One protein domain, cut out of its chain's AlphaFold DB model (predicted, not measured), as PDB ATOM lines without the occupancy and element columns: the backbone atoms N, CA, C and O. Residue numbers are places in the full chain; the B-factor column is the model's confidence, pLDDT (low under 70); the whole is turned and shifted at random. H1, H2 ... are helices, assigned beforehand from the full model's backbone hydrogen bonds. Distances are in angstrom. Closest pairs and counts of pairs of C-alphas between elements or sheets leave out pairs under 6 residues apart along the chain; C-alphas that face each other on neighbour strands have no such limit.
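This is residues 13 to 71 of the 71 residues of the protein "AAI domain-containing protein" of Brassica rapa subsp. pekinensis (UniProt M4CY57). Five short helices run round a ring: H1 and H2 meet in a corner, H3 sits at the far end, and H4 and H5 come back until H5 packs on H1. The tail, residues 54 to 71, folds back along one side, with a short antiparallel pairing of residues 64 to 65 with 68 to 69. The 59 printed residues are all helix in class, with no named strand, and compact: radius of gyration of the C-alphas 10.3 A, spans 29 by 26 by 17 A.

Find C-alpha 13 at (180.197, 103.419, 124.189); from there H1, residues 13 to 22, runs 14.2 A. H2, residues 25 to 32, runs 10.5 A. Then come H3, 35 to 39, H4, 44 to 47, and H5, 50 to 53, ending at (167.191, 105.556, 125.041).

H1 and H2 touch only at the corner, C-alphas of Met 21 and Leu 28 closest at 5.3 A, at a steep tilt of 44 degrees, opposite ways. H1 touches H5, C-alphas of Ile 18 and Pro 51 closest at 6.6 A. H2 and H4 are close but not clearly touching, Met 32 to Ser 47, 6.1 A between C-alphas. H1 and H3 are apart. In H1, H2 and H3 every O i to N i+4 pair is within hydrogen-bond range; H4 and H5 are too short for one.

The C-alphas farthest apart, Asn 39 and Ala 57, are 29.2 A apart. The printed part has no cut, the four links between helices are tight, and no printed residue is under 70 in pLDDT.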
ATOM      1  N   THR A  13     179.494 103.848 125.407       95.31
ATOM      2  CA  THR A  13     180.197 103.419 124.189       95.31
ATOM      3  C   THR A  13     179.231 102.970 123.096       95.31
ATOM      4  O   THR A  13     179.399 103.341 121.935       95.31
ATOM      5  N   CYS A  14     178.188 102.211 123.451       94.00
ATOM      6  CA  CYS A  14     177.154 101.820 122.497       94.00
ATOM      7  C   CYS A  14     176.443 103.060 121.938       94.00
ATOM      8  O   CYS A  14     176.359 103.210 120.720       94.00
ATOM      9  N   CYS A  15     176.027 103.997 122.795       94.56
ATOM     10  CA  CYS A  15     175.360 105.221 122.355       94.56
ATOM     11  C   CYS A  15     176.219 106.087 121.425       94.56
ATOM     12  O   CYS A  15     175.697 106.624 120.448       94.56
ATOM     13  N   VAL A  16     177.534 106.173 121.651       94.50
ATOM     14  CA  VAL A  16     178.455 106.865 120.733       94.50
ATOM     15  C   VAL A  16     178.436 106.218 119.346       94.50
ATOM     16  O   VAL A  16     178.336 106.922 118.339       94.50
ATOM     17  N   ARG A  17     178.468 104.882 119.270       93.56
ATOM     18  CA  ARG A  17     178.398 104.154 117.992       93.56
ATOM     19  C   ARG A  17     177.044 104.328 117.307       93.56
ATOM     20  O   ARG A  17     177.010 104.607 116.111       93.56
ATOM     21  N   ILE A  18     175.945 104.252 118.056       92.25
ATOM     22  CA  ILE A  18     174.602 104.485 117.506       92.25
ATOM     23  C   ILE A  18     174.457 105.918 116.994       92.25
ATOM     24  O   ILE A  18     173.894 106.111 115.922       92.25
ATOM     25  N   ARG A  19     175.017 106.918 117.683       91.69
ATOM     26  CA  ARG A  19     175.025 108.310 117.206       91.69
ATOM     27  C   ARG A  19     175.782 108.460 115.888       91.69
ATOM     28  O   ARG A  19     175.326 109.190 115.014       91.69
ATOM     29  N   GLN A  20     176.909 107.766 115.724       91.12
ATOM     30  CA  GLN A  20     177.661 107.765 114.465       91.12
ATOM     31  C   GLN A  20     176.854 107.123 113.328       91.12
ATOM     32  O   GLN A  20     176.741 107.715 112.258       91.12
ATOM     33  N   MET A  21     176.246 105.957 113.570       89.88
ATOM     34  CA  MET A  21     175.408 105.261 112.584       89.88
ATOM     35  C   MET A  21     174.124 106.036 112.256       89.88
ATOM     36  O   MET A  21     173.694 106.057 111.110       89.88
ATOM     37  N   GLY A  22     173.538 106.712 113.247       87.19
ATOM     38  CA  GLY A  22     172.294 107.473 113.126       87.19
ATOM     39  C   GLY A  22     172.377 108.692 112.209       87.19
ATOM     40  O   GLY A  22     171.340 109.145 111.736       87.19
ATOM     41  N   LYS A  23     173.587 109.166 111.872       88.62
ATOM     42  CA  LYS A  23     173.789 110.175 110.815       88.62
ATOM     43  C   LYS A  23     173.311 109.694 109.442       88.62
ATOM     44  O   LYS A  23     173.026 110.509 108.574       88.62
ATOM     45  N   ASN A  24     173.230 108.377 109.242       90.06
ATOM     46  CA  ASN A  24     172.631 107.765 108.069       90.06
ATOM     47  C   ASN A  24     171.535 106.783 108.524       90.06
ATOM     48  O   ASN A  24     171.834 105.625 108.832       90.06
ATOM     49  N   PRO A  25     170.259 107.204 108.552       88.75
ATOM     50  CA  PRO A  25     169.178 106.366 109.063       88.75
ATOM     51  C   PRO A  25     169.024 105.048 108.308       88.75
ATOM     52  O   PRO A  25     168.723 104.031 108.924       88.75
ATOM     53  N   LYS A  26     169.312 105.017 107.001       91.25
ATOM     54  CA  LYS A  26     169.288 103.779 106.212       91.25
ATOM     55  C   LYS A  26     170.340 102.779 106.702       91.25
ATOM     56  O   LYS A  26     170.032 101.598 106.847       91.25
ATOM     57  N   CYS A  27     171.551 103.254 107.000       92.44
ATOM     58  CA  CYS A  27     172.619 102.435 107.581       92.44
ATOM     59  C   CYS A  27     172.226 101.918 108.972       92.44
ATOM     60  O   CYS A  27     172.325 100.721 109.237       92.44
ATOM     61  N   LEU A  28     171.695 102.794 109.829       91.19
ATOM     62  CA  LEU A  28     171.215 102.411 111.157       91.19
ATOM     63  C   LEU A  28     170.133 101.318 111.086       91.19
ATOM     64  O   LEU A  28     170.234 100.317 111.797       91.19
ATOM     65  N   CYS A  29     169.130 101.479 110.214       92.69
ATOM     66  CA  CYS A  29     168.096 100.468 109.993       92.69
ATOM     67  C   CYS A  29     168.707  99.130 109.560       92.69
ATOM     68  O   CYS A  29     168.356  98.090 110.112       92.69
ATOM     69  N   ALA A  30     169.633  99.151 108.593       93.69
ATOM     70  CA  ALA A  30     170.264  97.942 108.073       93.69
ATOM     71  C   ALA A  30     171.025  97.176 109.163       93.69
ATOM     72  O   ALA A  30     170.889  95.960 109.264       93.69
ATOM     73  N   VAL A  31     171.770  97.877 110.024       92.19
ATOM     74  CA  VAL A  31     172.504  97.253 111.136       92.19
ATOM     75  C   VAL A  31     171.543  96.642 112.154       92.19
ATOM     76  O   VAL A  31     171.685  95.474 112.515       92.19
ATOM     77  N   MET A  32     170.540  97.401 112.591       90.31
ATOM     78  CA  MET A  32     169.602  96.956 113.626       90.31
ATOM     79  C   MET A  32     168.681  95.816 113.170       90.31
ATOM     80  O   MET A  32     168.215  95.042 114.005       90.31
ATOM     81  N   LEU A  33     168.422  95.715 111.863       92.56
ATOM     82  CA  LEU A  33     167.612  94.661 111.244       92.56
ATOM     83  C   LEU A  33     168.450  93.548 110.602       92.56
ATOM     84  O   LEU A  33     167.887  92.628 110.006       92.56
ATOM     85  N   SER A  34     169.777  93.617 110.713       94.38
ATOM     86  CA  SER A  34     170.676  92.626 110.122       94.38
ATOM     87  C   SER A  34     170.426  91.228 110.690       94.38
ATOM     88  O   SER A  34     170.078  91.054 111.864       94.38
ATOM     89  N   SER A  35     170.657  90.208 109.864       94.44
ATOM     90  CA  SER A  35     170.653  88.809 110.303       94.44
ATOM     91  C   SER A  35     171.638  88.584 111.450       94.44
ATOM     92  O   SER A  35     171.296  87.911 112.415       94.44
ATOM     93  N   THR A  36     172.806  89.227 111.418       94.31
ATOM     94  CA  THR A  36     173.798  89.189 112.503       94.31
ATOM     95  C   THR A  36     173.221  89.660 113.839       94.31
ATOM     96  O   THR A  36     173.380  88.979 114.856       94.31
ATOM     97  N   ALA A  37     172.508  90.793 113.855       92.94
ATOM     98  CA  ALA A  37     171.868  91.297 115.069       92.94
ATOM     99  C   ALA A  37     170.806  90.312 115.583       92.94
ATOM    100  O   ALA A  37     170.793  89.980 116.770       92.94
ATOM    101  N   ARG A  38     169.966  89.783 114.686       92.88
ATOM    102  CA  ARG A  38     168.917  88.806 115.030       92.88
ATOM    103  C   ARG A  38     169.494  87.504 115.583       92.88
ATOM    104  O   ARG A  38     169.015  87.021 116.603       92.88
ATOM    105  N   ASN A  39     170.554  86.984 114.972       95.81
ATOM    106  CA  ASN A  39     171.243  85.770 115.416       95.81
ATOM    107  C   ASN A  39     171.921  85.959 116.784       95.81
ATOM    108  O   ASN A  39     172.045  85.008 117.545       95.81
ATOM    109  N   SER A  40     172.279  87.200 117.136       93.25
ATOM    110  CA  SER A  40     172.749  87.580 118.480       93.25
ATOM    111  C   SER A  40     171.599  87.768 119.493       93.25
ATOM    112  O   SER A  40     171.794  88.308 120.585       93.25
ATOM    113  N   GLY A  41     170.373  87.388 119.124       93.25
ATOM    114  CA  GLY A  41     169.162  87.490 119.936       93.25
ATOM    115  C   GLY A  41     168.522  88.879 119.963       93.25
ATOM    116  O   GLY A  41     167.574  89.081 120.720       93.25
ATOM    117  N   ALA A  42     169.016  89.851 119.184       95.00
ATOM    118  CA  ALA A  42     168.437  91.191 119.154       95.00
ATOM    119  C   ALA A  42     166.998  91.161 118.623       95.00
ATOM    120  O   ALA A  42     166.699  90.549 117.595       95.00
ATOM    121  N   LYS A  43     166.115  91.883 119.308       94.88
ATOM    122  CA  LYS A  43     164.711  92.030 118.936       94.88
ATOM    123  C   LYS A  43     164.540  93.365 118.209       94.88
ATOM    124  O   LYS A  43     164.749  94.397 118.845       94.88
ATOM    125  N   PRO A  44     164.144  93.387 116.924       92.19
ATOM    126  CA  PRO A  44     164.013  94.618 116.140       92.19
ATOM    127  C   PRO A  44     163.223  95.732 116.836       92.19
ATOM    128  O   PRO A  44     163.681  96.868 116.920       92.19
ATOM    129  N   GLU A  45     162.085  95.386 117.429       91.62
ATOM    130  CA  GLU A  45     161.207  96.317 118.148       91.62
ATOM    131  C   GLU A  45     161.856  96.913 119.407       91.62
ATOM    132  O   GLU A  45     161.500  98.012 119.824       91.62
ATOM    133  N   ILE A  46     162.841  96.230 119.999       93.94
ATOM    134  CA  ILE A  46     163.637  96.765 121.109       93.94
ATOM    135  C   ILE A  46     164.811  97.580 120.569       93.94
ATOM    136  O   ILE A  46     165.025  98.712 121.003       93.94
ATOM    137  N   SER A  47     165.535  97.040 119.589       92.56
ATOM    138  CA  SER A  47     166.683  97.669 118.933       92.56
ATOM    139  C   SER A  47     166.360  99.060 118.379       92.56
ATOM    140  O   SER A  47     167.130  99.999 118.571       92.56
ATOM    141  N   MET A  48     165.183  99.227 117.772       91.81
ATOM    142  CA  MET A  48     164.706 100.509 117.233       91.81
ATOM    143  C   MET A  48     164.483 101.583 118.300       91.81
ATOM    144  O   MET A  48     164.519 102.768 117.989       91.81
ATOM    145  N   THR A  49     164.314 101.203 119.570       92.56
ATOM    146  CA  THR A  49     164.168 102.162 120.679       92.56
ATOM    147  C   THR A  49     165.508 102.636 121.240       92.56
ATOM    148  O   THR A  49     165.547 103.625 121.972       92.56
ATOM    149  N   ILE A  50     166.624 101.980 120.895       93.56
ATOM    150  CA  ILE A  50     167.956 102.320 121.418       93.56
ATOM    151  C   ILE A  50     168.345 103.779 121.122       93.56
ATOM    152  O   ILE A  50     168.784 104.445 122.059       93.56
ATOM    153  N   PRO A  51     168.150 104.334 119.904       92.06
ATOM    154  CA  PRO A  51     168.475 105.736 119.635       92.06
ATOM    155  C   PRO A  51     167.770 106.717 120.580       92.06
ATOM    156  O   PRO A  51     168.387 107.671 121.057       92.06
ATOM    157  N   LYS A  52     166.501 106.444 120.911       92.00
ATOM    158  CA  LYS A  52     165.720 107.223 121.879       92.00
ATOM    159  C   LYS A  52     166.265 107.072 123.298       92.00
ATOM    160  O   LYS A  52     166.427 108.064 123.997       92.00
ATOM    161  N   ARG A  53     166.609 105.850 123.714       93.38
ATOM    162  CA  ARG A  53     167.191 105.556 125.041       93.38
ATOM    163  C   ARG A  53     168.586 106.163 125.228       93.38
ATOM    164  O   ARG A  53     168.964 106.479 126.348       93.38
ATOM    165  N   CYS A  54     169.322 106.356 124.135       93.00
ATOM    166  CA  CYS A  54     170.591 107.084 124.095       93.00
ATOM    167  C   CYS A  54     170.431 108.613 124.032       93.00
ATOM    168  O   CYS A  54     171.438 109.311 123.936       93.00
ATOM    169  N   ASN A  55     169.198 109.130 124.045       91.31
ATOM    170  CA  ASN A  55     168.880 110.553 123.936       91.31
ATOM    171  C   ASN A  55     169.545 111.250 122.730       91.31
ATOM    172  O   ASN A  55     170.075 112.353 122.837       91.31
ATOM    173  N   ILE A  56     169.552 110.592 121.565       88.81
ATOM    174  CA  ILE A  56     170.069 111.192 120.329       88.81
ATOM    175  C   ILE A  56     169.025 112.195 119.821       88.81
ATOM    176  O   ILE A  56     167.921 111.791 119.441       88.81
ATOM    177  N   ALA A  57     169.374 113.485 119.856       79.88
ATOM    178  CA  ALA A  57     168.479 114.596 119.526       79.88
ATOM    179  C   ALA A  57     168.113 114.632 118.032       79.88
ATOM    180  O   ALA A  57     166.936 114.621 117.695       79.88
ATOM    181  N   ASP A  58     169.104 114.553 117.141       77.69
ATOM    182  CA  ASP A  58     168.923 114.656 115.682       77.69
ATOM    183  C   ASP A  58     168.477 113.344 115.012       77.69
ATOM    184  O   ASP A  58     168.830 113.054 113.866       77.69
ATOM    185  N   ARG A  59     167.754 112.481 115.733       81.25
ATOM    186  CA  ARG A  59     167.272 111.223 115.151       81.25
ATOM    187  C   ARG A  59     166.055 111.495 114.256       81.25
ATOM    188  O   ARG A  59     165.168 112.244 114.661       81.25
ATOM    189  N   PRO A  60     165.953 110.867 113.074       80.94
ATOM    190  CA  PRO A  60     164.816 111.074 112.186       80.94
ATOM    191  C   PRO A  60     163.605 110.280 112.692       80.94
ATOM    192  O   PRO A  60     163.416 109.109 112.356       80.94
ATOM    193  N   ILE A  61     162.809 110.922 113.546       86.25
ATOM    194  CA  ILE A  61     161.577 110.362 114.116       86.25
ATOM    195  C   ILE A  61     160.601 110.029 112.978       86.25
ATOM    196  O   ILE A  61     160.416 110.814 112.051       86.25
ATOM    197  N   GLY A  62     159.990 108.846 113.032       86.12
ATOM    198  CA  GLY A  62     159.058 108.359 112.014       86.12
ATOM    199  C   GLY A  62     159.724 107.764 110.769       86.12
ATOM    200  O   GLY A  62     159.021 107.263 109.890       86.12
ATOM    201  N   TYR A  63     161.061 107.753 110.684       90.06
ATOM    202  CA  TYR A  63     161.762 107.106 109.575       90.06
ATOM    203  C   TYR A  63     161.453 105.604 109.541       90.06
ATOM    204  O   TYR A  63     161.617 104.904 110.545       90.06
ATOM    205  N   LYS A  64     161.022 105.104 108.378       91.12
ATOM    206  CA  LYS A  64     160.623 103.703 108.190       91.12
ATOM    207  C   LYS A  64     161.839 102.805 107.937       91.12
ATOM    208  O   LYS A  64     162.477 102.872 106.889       91.12
ATOM    209  N   CYS A  65     162.111 101.910 108.881       90.94
ATOM    210  CA  CYS A  65     163.034 100.785 108.772       90.94
ATOM    211  C   CYS A  65     162.245  99.505 108.420       90.94
ATOM    212  O   CYS A  65     162.064  98.617 109.256       90.94
ATOM    213  N   GLY A  66     161.712  99.416 107.197       87.81
ATOM    214  CA  GLY A  66     160.838  98.303 106.801       87.81
ATOM    215  C   GLY A  66     159.519  98.312 107.582       87.81
ATOM    216  O   GLY A  66     158.780  99.290 107.514       87.81
ATOM    217  N   ALA A  67     159.240  97.243 108.335       90.38
ATOM    218  CA  ALA A  67     158.051  97.139 109.192       90.38
ATOM    219  C   ALA A  67     158.144  97.960 110.496       90.38
ATOM    220  O   ALA A  67     157.156  98.085 111.214       90.38
ATOM    221  N   TYR A  68     159.318  98.516 110.812       90.56
ATOM    222  CA  TYR A  68     159.555  99.280 112.036       90.56
ATOM    223  C   TYR A  68     159.759 100.762 111.735       90.56
ATOM    224  O   TYR A  68     160.145 101.136 110.629       90.56
ATOM    225  N   SER A  69     159.545 101.616 112.733       88.81
ATOM    226  CA  SER A  69     159.840 103.047 112.644       88.81
ATOM    227  C   SER A  69     160.712 103.498 113.810       88.81
ATOM    228  O   SER A  69     160.662 102.914 114.895       88.81
ATOM    229  N   LEU A  70     161.540 104.516 113.569       86.06
ATOM    230  CA  LEU A  70     162.337 105.144 114.620       86.06
ATOM    231  C   LEU A  70     161.439 106.047 115.495       86.06
ATOM    232  O   LEU A  70     160.816 106.962 114.952       86.06
ATOM    233  N   PRO A  71     161.354 105.801 116.817       79.88
ATOM    234  CA  PRO A  71     160.562 106.601 117.757       79.88
ATOM    235  C   PRO A  71     161.316 107.835 118.283       79.88
ATOM    236  O   PRO A  71     162.496 108.024 117.928       79.88
TER     237      PRO A  71